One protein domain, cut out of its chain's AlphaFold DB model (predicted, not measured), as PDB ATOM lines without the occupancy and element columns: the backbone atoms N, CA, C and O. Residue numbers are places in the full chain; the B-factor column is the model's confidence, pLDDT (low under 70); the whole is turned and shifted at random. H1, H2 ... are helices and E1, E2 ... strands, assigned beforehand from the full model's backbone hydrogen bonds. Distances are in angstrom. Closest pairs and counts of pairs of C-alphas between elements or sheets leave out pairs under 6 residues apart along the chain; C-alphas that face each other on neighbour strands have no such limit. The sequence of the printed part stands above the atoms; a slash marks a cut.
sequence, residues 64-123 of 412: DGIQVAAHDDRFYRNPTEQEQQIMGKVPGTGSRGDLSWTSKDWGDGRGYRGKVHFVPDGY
ATOM      1  N   ASP A  64      40.727  -0.713 -28.103       92.56
ATOM      2  CA  ASP A  64      41.957   0.041 -27.836       92.56
ATOM      3  C   ASP A  64      42.841  -0.595 -26.745       92.56
ATOM      4  O   ASP A  64      43.887  -0.053 -26.396       92.56
ATOM      5  N   GLY A  65      42.461  -1.773 -26.236       88.06
ATOM      6  CA  GLY A  65      43.261  -2.580 -25.313       88.06
ATOM      7  C   GLY A  65      43.087  -2.235 -23.833       88.06
ATOM      8  O   GLY A  65      43.681  -2.912 -22.991       88.06
ATOM      9  N   ILE A  66      42.257  -1.244 -23.497       90.38
ATOM     10  CA  ILE A  66      41.929  -0.892 -22.112       90.38
ATOM     11  C   ILE A  66      41.136  -2.038 -21.482       90.38
ATOM     12  O   ILE A  66      40.222  -2.600 -22.087       90.38
ATOM     13  N   GLN A  67      41.482  -2.386 -20.247       91.44
ATOM     14  CA  GLN A  67      40.818  -3.441 -19.493       91.44
ATOM     15  C   GLN A  67      40.119  -2.855 -18.274       91.44
ATOM     16  O   GLN A  67      40.682  -2.035 -17.553       91.44
ATOM     17  N   VAL A  68      38.885  -3.290 -18.042       93.00
ATOM     18  CA  VAL A  68      38.078  -2.903 -16.880       93.00
ATOM     19  C   VAL A  68      37.453  -4.165 -16.297       93.00
ATOM     20  O   VAL A  68      37.137  -5.086 -17.048       93.00
ATOM     21  N   ALA A  69      37.273  -4.234 -14.977       92.56
ATOM     22  CA  ALA A  69      36.626  -5.377 -14.338       92.56
ATOM     23  C   ALA A  69      35.281  -5.690 -15.009       92.56
ATOM     24  O   ALA A  69      34.482  -4.787 -15.260       92.56
ATOM     25  N   ALA A  70      35.016  -6.969 -15.293       93.25
ATOM     26  CA  ALA A  70      33.846  -7.350 -16.080       93.25
ATOM     27  C   ALA A  70      32.527  -6.902 -15.434       93.25
ATOM     28  O   ALA A  70      31.579  -6.597 -16.146       93.25
ATOM     29  N   HIS A  71      32.479  -6.814 -14.105       91.25
ATOM     30  CA  HIS A  71      31.306  -6.388 -13.341       91.25
ATOM     31  C   HIS A  71      31.352  -4.914 -12.894       91.25
ATOM     32  O   HIS A  71      30.639  -4.550 -11.962       91.25
ATOM     33  N   ASP A  72      32.163  -4.066 -13.533       93.50
ATOM     34  CA  ASP A  72      32.105  -2.606 -13.355       93.50
ATOM     35  C   ASP A  72      30.742  -2.051 -13.808       93.50
ATOM     36  O   ASP A  72      30.145  -2.527 -14.779       93.50
ATOM     37  N   ASP A  73      30.249  -1.023 -13.112       94.38
ATOM     38  CA  ASP A  73      28.918  -0.437 -13.313       94.38
ATOM     39  C   ASP A  73      28.664   0.052 -14.743       94.38
ATOM     40  O   ASP A  73      27.513   0.071 -15.186       94.38
ATOM     41  N   ARG A  74      29.719   0.394 -15.498       94.06
ATOM     42  CA  ARG A  74      29.602   0.799 -16.909       94.06
ATOM     43  C   ARG A  74      29.076  -0.308 -17.820       94.06
ATOM     44  O   ARG A  74      28.545  -0.017 -18.888       94.06
ATOM     45  N   PHE A  75      29.219  -1.563 -17.402       95.25
ATOM     46  CA  PHE A  75      28.757  -2.739 -18.132       95.25
ATOM     47  C   PHE A  75      27.360  -3.170 -17.698       95.25
ATOM     48  O   PHE A  75      26.956  -4.305 -17.933       95.25
ATOM     49  N   TYR A  76      26.596  -2.261 -17.085       95.12
ATOM     50  CA  TYR A  76      25.201  -2.481 -16.743       95.12
ATOM     51  C   TYR A  76      24.297  -1.418 -17.353       95.12
ATOM     52  O   TYR A  76      24.482  -0.212 -17.173       95.12
ATOM     53  N   ARG A  77      23.249  -1.879 -18.031       94.56
ATOM     54  CA  ARG A  77      22.224  -1.035 -18.649       94.56
ATOM     55  C   ARG A  77      20.847  -1.344 -18.085       94.56
ATOM     56  O   ARG A  77      20.611  -2.403 -17.505       94.56
ATOM     57  N   ASN A  78      19.912  -0.419 -18.274       93.56
ATOM     58  CA  ASN A  78      18.520  -0.717 -17.959       93.56
ATOM     59  C   ASN A  78      18.032  -1.888 -18.837       93.56
ATOM     60  O   ASN A  78      18.427  -1.976 -20.009       93.56
ATOM     61  N   PRO A  79      17.204  -2.786 -18.280       93.50
ATOM     62  CA  PRO A  79      16.595  -3.849 -19.060       93.50
ATOM     63  C   PRO A  79      15.669  -3.272 -20.129       93.50
ATOM     64  O   PRO A  79      15.012  -2.248 -19.931       93.50
ATOM     65  N   THR A  80      15.589  -3.961 -21.260       94.25
ATOM     66  CA  THR A  80      14.488  -3.805 -22.213       94.25
ATOM     67  C   THR A  80      13.187  -4.332 -21.599       94.25
ATOM     68  O   THR A  80      13.204  -5.076 -20.619       94.25
ATOM     69  N   GLU A  81      12.035  -4.000 -22.184       92.81
ATOM     70  CA  GLU A  81      10.743  -4.509 -21.696       92.81
ATOM     71  C   GLU A  81      10.680  -6.044 -21.683       92.81
ATOM     72  O   GLU A  81      10.129  -6.633 -20.754       92.81
ATOM     73  N   GLN A  82      11.286  -6.697 -22.678       92.25
ATOM     74  CA  GLN A  82      11.350  -8.158 -22.766       92.25
ATOM     75  C   GLN A  82      12.235  -8.752 -21.666       92.25
ATOM     76  O   GLN A  82      11.838  -9.698 -20.989       92.25
ATOM     77  N   GLU A  83      13.410  -8.168 -21.429       93.38
ATOM     78  CA  GLU A  83      14.299  -8.593 -20.343       93.38
ATOM     79  C   GLU A  83      13.647  -8.363 -18.978       93.38
ATOM     80  O   GLU A  83      13.705  -9.236 -18.118       93.38
ATOM     81  N   GLN A  84      12.929  -7.254 -18.795       92.38
ATOM     82  CA  GLN A  84      12.197  -6.978 -17.561       92.38
ATOM     83  C   GLN A  84      11.094  -8.016 -17.296       92.38
ATOM     84  O   GLN A  84      10.866  -8.389 -16.144       92.38
ATOM     85  N   GLN A  85      10.422  -8.517 -18.339       91.06
ATOM     86  CA  GLN A  85       9.451  -9.610 -18.201       91.06
ATOM     87  C   GLN A  85      10.120 -10.912 -17.746       91.06
ATOM     88  O   GLN A  85       9.546 -11.638 -16.934       91.06
ATOM     89  N   ILE A  86      11.339 -11.185 -18.221       89.19
ATOM     90  CA  ILE A  86      12.133 -12.349 -17.806       89.19
ATOM     91  C   ILE A  86      12.617 -12.202 -16.358       89.19
ATOM     92  O   ILE A  86      12.522 -13.151 -15.582       89.19
ATOM     93  N   MET A  87      13.112 -11.017 -16.001       88.50
ATOM     94  CA  MET A  87      13.650 -10.690 -14.679       88.50
ATOM     95  C   MET A  87      12.567 -10.617 -13.588       88.50
ATOM     96  O   MET A  87      12.868 -10.741 -12.400       88.50
ATOM     97  N   GLY A  88      11.305 -10.412 -13.975       84.88
ATOM     98  CA  GLY A  88      10.179 -10.254 -13.058       84.88
ATOM     99  C   GLY A  88      10.045  -8.834 -12.491       84.88
ATOM    100  O   GLY A  88      10.829  -7.936 -12.784       84.88
ATOM    101  N   LYS A  89       9.000  -8.602 -11.684       75.94
ATOM    102  CA  LYS A  89       8.622  -7.255 -11.198       75.94
ATOM    103  C   LYS A  89       9.560  -6.672 -10.136       75.94
ATOM    104  O   LYS A  89       9.657  -5.456 -10.027       75.94
ATOM    105  N   VAL A  90      10.216  -7.522  -9.349       73.75
ATOM    106  CA  VAL A  90      11.174  -7.123  -8.307       73.75
ATOM    107  C   VAL A  90      12.431  -7.963  -8.516       73.75
ATOM    108  O   VAL A  90      12.574  -9.016  -7.895       73.75
ATOM    109  N   PRO A  91      13.290  -7.581  -9.472       70.00
ATOM    110  CA  PRO A  91      14.432  -8.407  -9.818       70.00
ATOM    111  C   PRO A  91      15.464  -8.389  -8.690       70.00
ATOM    112  O   PRO A  91      15.883  -7.320  -8.241       70.00
ATOM    113  N   GLY A  92      15.866  -9.580  -8.239       85.69
ATOM    114  CA  GLY A  92      17.095  -9.796  -7.472       85.69
ATOM    115  C   GLY A  92      18.314  -9.868  -8.400       85.69
ATOM    116  O   GLY A  92      18.297  -9.307  -9.494       85.69
ATOM    117  N   THR A  93      19.356 -10.587  -7.995       92.69
ATOM    118  CA  THR A  93      20.484 -10.951  -8.872       92.69
ATOM    119  C   THR A  93      20.228 -12.324  -9.485       92.69
ATOM    120  O   THR A  93      19.754 -13.220  -8.789       92.69
ATOM    121  N   GLY A  94      20.504 -12.499 -10.775       91.19
ATOM    122  CA  GLY A  94      20.271 -13.775 -11.445       91.19
ATOM    123  C   GLY A  94      20.715 -13.792 -12.901       91.19
ATOM    124  O   GLY A  94      21.163 -12.790 -13.455       91.19
ATOM    125  N   SER A  95      20.572 -14.957 -13.522       92.50
ATOM    126  CA  SER A  95      20.803 -15.151 -14.950       92.50
ATOM    127  C   SER A  95      19.766 -16.105 -15.547       92.50
ATOM    128  O   SER A  95      19.168 -16.926 -14.845       92.50
ATOM    129  N   ARG A  96      19.511 -15.980 -16.854       89.81
ATOM    130  CA  ARG A  96      18.660 -16.889 -17.632       89.81
ATOM    131  C   ARG A  96      19.092 -16.887 -19.095       89.81
ATOM    132  O   ARG A  96      18.877 -15.905 -19.803       89.81
ATOM    133  N   GLY A  97      19.643 -18.008 -19.556       89.56
ATOM    134  CA  GLY A  97      20.289 -18.062 -20.871       89.56
ATOM    135  C   GLY A  97      21.458 -17.078 -20.916       89.56
ATOM    136  O   GLY A  97      22.221 -17.001 -19.957       89.56
ATOM    137  N   ASP A  98      21.540 -16.280 -21.978       87.12
ATOM    138  CA  ASP A  98      22.582 -15.255 -22.140       87.12
ATOM    139  C   ASP A  98      22.314 -13.973 -21.328       87.12
ATOM    140  O   ASP A  98      23.161 -13.083 -21.255       87.12
ATOM    141  N   LEU A  99      21.134 -13.854 -20.709       91.69
ATOM    142  CA  LEU A  99      20.780 -12.698 -19.895       91.69
ATOM    143  C   LEU A  99      21.362 -12.848 -18.486       91.69
ATOM    144  O   LEU A  99      21.051 -13.807 -17.783       91.69
ATOM    145  N   SER A 100      22.136 -11.860 -18.044       93.75
ATOM    146  CA  SER A 100      22.644 -11.749 -16.674       93.75
ATOM    147  C   SER A 100      22.272 -10.386 -16.100       93.75
ATOM    148  O   SER A 100      22.360  -9.374 -16.796       93.75
ATOM    149  N   TRP A 101      21.816 -10.334 -14.850       94.81
ATOM    150  CA  TRP A 101      21.417  -9.091 -14.196       94.81
ATOM    151  C   TRP A 101      21.755  -9.098 -12.709       94.81
ATOM    152  O   TRP A 101      21.799 -10.136 -12.048       94.81
ATOM    153  N   THR A 102      21.943  -7.906 -12.154       94.56
ATOM    154  CA  THR A 102      22.120  -7.717 -10.713       94.56
ATOM    155  C   THR A 102      21.253  -6.576 -10.216       94.56
ATOM    156  O   THR A 102      20.991  -5.617 -10.948       94.56
ATOM    157  N   SER A 103      20.792  -6.694  -8.976       93.75
ATOM    158  CA  SER A 103      20.007  -5.668  -8.302       93.75
ATOM    159  C   SER A 103      20.797  -5.115  -7.132       93.75
ATOM    160  O   SER A 103      21.155  -5.847  -6.212       93.75
ATOM    161  N   LYS A 104      21.076  -3.815  -7.185       92.31
ATOM    162  CA  LYS A 104      21.754  -3.070  -6.125       92.31
ATOM    163  C   LYS A 104      21.317  -1.611  -6.131       92.31
ATOM    164  O   LYS A 104      20.618  -1.176  -7.053       92.31
ATOM    165  N   ASP A 105      21.733  -0.861  -5.116       92.44
ATOM    166  CA  ASP A 105      21.746   0.594  -5.204       92.44
ATOM    167  C   ASP A 105      22.888   1.027  -6.134       92.44
ATOM    168  O   ASP A 105      24.042   0.642  -5.955       92.44
ATOM    169  N   TRP A 106      22.546   1.794  -7.166       91.25
ATOM    170  CA  TRP A 106      23.488   2.277  -8.179       91.25
ATOM    171  C   TRP A 106      23.983   3.699  -7.887       91.25
ATOM    172  O   TRP A 106      24.603   4.308  -8.756       91.25
ATOM    173  N   GLY A 107      23.637   4.268  -6.727       89.81
ATOM    174  CA  GLY A 107      24.114   5.586  -6.302       89.81
ATOM    175  C   GLY A 107      23.546   6.764  -7.100       89.81
ATOM    176  O   GLY A 107      24.062   7.872  -7.011       89.81
ATOM    177  N   ASP A 108      22.477   6.559  -7.875       90.19
ATOM    178  CA  ASP A 108      21.829   7.597  -8.693       90.19
ATOM    179  C   ASP A 108      20.546   8.162  -8.056       90.19
ATOM    180  O   ASP A 108      19.738   8.805  -8.731       90.19
ATOM    181  N   GLY A 109      20.325   7.884  -6.767       91.69
ATOM    182  CA  GLY A 109      19.176   8.372  -5.998       91.69
ATOM    183  C   GLY A 109      17.845   7.682  -6.311       91.69
ATOM    184  O   GLY A 109      16.805   8.120  -5.823       91.69
ATOM    185  N   ARG A 110      17.844   6.610  -7.116       89.00
ATOM    186  CA  ARG A 110      16.626   5.853  -7.476       89.00
ATOM    187  C   ARG A 110      16.435   4.571  -6.666       89.00
ATOM    188  O   ARG A 110      15.487   3.832  -6.918       89.00
ATOM    189  N   GLY A 111      17.332   4.313  -5.717       89.56
ATOM    190  CA  GLY A 111      17.335   3.115  -4.888       89.56
ATOM    191  C   GLY A 111      17.631   1.828  -5.663       89.56
ATOM    192  O   GLY A 111      18.097   1.843  -6.812       89.56
ATOM    193  N   TYR A 112      17.351   0.705  -4.998       91.44
ATOM    194  CA  TYR A 112      17.605  -0.642  -5.503       91.44
ATOM    195  C   TYR A 112      16.799  -0.946  -6.761       91.44
ATOM    196  O   TYR A 112      15.571  -0.841  -6.775       91.44
ATOM    197  N   ARG A 113      17.494  -1.377  -7.815       91.31
ATOM    198  CA  ARG A 113      16.865  -1.858  -9.050       91.31
ATOM    199  C   ARG A 113      17.775  -2.815  -9.803       91.31
ATOM    200  O   ARG A 113      18.999  -2.689  -9.751       91.31
ATOM    201  N   GLY A 114      17.158  -3.711 -10.568       92.75
ATOM    202  CA  GLY A 114      17.863  -4.608 -11.475       92.75
ATOM    203  C   GLY A 114      18.397  -3.873 -12.704       92.75
ATOM    204  O   GLY A 114      17.659  -3.126 -13.346       92.75
ATOM    205  N   LYS A 115      19.657  -4.121 -13.058       94.88
ATOM    206  CA  LYS A 115      20.215  -3.782 -14.373       94.88
ATOM    207  C   LYS A 115      20.825  -5.012 -15.024       94.88
ATOM    208  O   LYS A 115      21.325  -5.903 -14.339       94.88
ATOM    209  N   VAL A 116      20.791  -5.021 -16.349       95.56
ATOM    210  CA  VAL A 116      21.300  -6.102 -17.191       95.56
ATOM    211  C   VAL A 116      22.772  -5.862 -17.476       95.56
ATOM    212  O   VAL A 116      23.145  -4.771 -17.915       95.56
ATOM    213  N   HIS A 117      23.586  -6.881 -17.221       95.94
ATOM    214  CA  HIS A 117      24.991  -6.918 -17.596       95.94
ATOM    215  C   HIS A 117      25.120  -7.056 -19.115       95.94
ATOM    216  O   HIS A 117      24.372  -7.811 -19.737       95.94
ATOM    217  N   PHE A 118      26.043  -6.319 -19.723       94.69
ATOM    218  CA  PHE A 118      26.301  -6.400 -21.155       94.69
ATOM    219  C   PHE A 118      27.780  -6.178 -21.471       94.69
ATOM    220  O   PHE A 118      28.484  -5.455 -20.770       94.69
ATOM    221  N   VAL A 119      28.235  -6.769 -22.576       93.44
ATOM    222  CA  VAL A 119      29.547  -6.493 -23.169       93.44
ATOM    223  C   VAL A 119      29.304  -5.665 -24.435       93.44
ATOM    224  O   VAL A 119      28.551  -6.125 -25.293       93.44
ATOM    225  N   PRO A 120      29.853  -4.441 -24.555       94.19
ATOM    226  CA  PRO A 120      29.650  -3.618 -25.744       94.19
ATOM    227  C   PRO A 120      30.204  -4.271 -27.019       94.19
ATOM    228  O   PRO A 120      31.159  -5.047 -26.968       94.19
ATOM    229  N   ASP A 121      29.658  -3.902 -28.178       93.44
ATOM    230  CA  ASP A 121      30.140  -4.407 -29.466       93.44
ATOM    231  C   ASP A 121      31.633  -4.101 -29.671       93.44
ATOM    232  O   ASP A 121      32.109  -2.991 -29.425       93.44
ATOM    233  N   GLY A 122      32.385  -5.108 -30.123       91.75
ATOM    234  CA  GLY A 122      33.837  -5.028 -30.318       91.75
ATOM    235  C   GLY A 122      34.669  -5.212 -29.044       91.75
ATOM    236  O   GLY A 122      35.887  -5.342 -29.139       91.75
ATOM    237  N   TYR A 123      34.044  -5.264 -27.866       95.38
ATOM    238  CA  TYR A 123      34.723  -5.618 -26.624       95.38
ATOM    239  C   TYR A 123      34.758  -7.140 -26.463       95.38
ATOM    240  O   TYR A 123      33.940  -7.870 -27.021       95.38
TER     241      TYR A 123
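This is residues 64 to 123 of the 412 residues of an uncharacterized protein of Bradyrhizobium sp. 2S1 (UniProt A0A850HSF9). A small antiparallel sheet of three strands, E2, E3 and E4, has the short helix H1 across one face, while the first printed residues, with E1, reach away from the sheet as an arm. The last residues, 118 to 123, run out toward the same end as that arm, and the C-alphas of the first and last printed residues, Asp 64 and Tyr 123, are 9.3 A apart. The printed part has 60 residues, with one named helix and four named strands in the order E1 H1 E2 E3 E4; the sheet's order is E2 E3 E4. The class is mixed, helices and strands, with under half of the residues in named elements. The whole is only just compact, close to loose, with a radius of gyration of the C-alphas of 12.2 A and spans of 38 by 28 by 16 A.

E1, residues 67 to 69, pairs with no named strand. Residues 76 to 77 pair antiparallel with residues 116 to 117 of E4, residues 112 to 117. H1, residues 81 to 87, is on the sheet at a height of 9.0 A, with every O i to N i+4 pair within hydrogen-bond range. It is only just over E3, residues 99 to 105, with 3 of its 7 C-alphas falling there, and runs across the strands at 82 degrees to E3 on the local plane; their closest C-alphas are those of Glu 83 and Leu 99, 7.7 A. E2, residues 94 to 96, E3 and E4 form a meander, each strand the antiparallel neighbour of the one before. The hairpin E2 and E3 has N 96 and O 99 at 2.8 A; the hairpin E3 and E4 has N 117 and O 100 at 2.8 A.

E1 begins at C-alpha 67 (40.818, -3.441, -19.493). H1 is 9.8 A long, E3 19.8 A and E4 15.5 A, ending at C-alpha 117 (24.991, -6.918, -17.596); the three-residue E1 and E2 are 6.9 A and 7.1 A.

The C-alphas farthest apart are those of Asp 64 and Lys 89, 38.0 A. The printed part has no cut. The link from E1 to H1 is long, 11 residues. Mean pLDDT of the printed part is 91.2, and no printed residue is under 70.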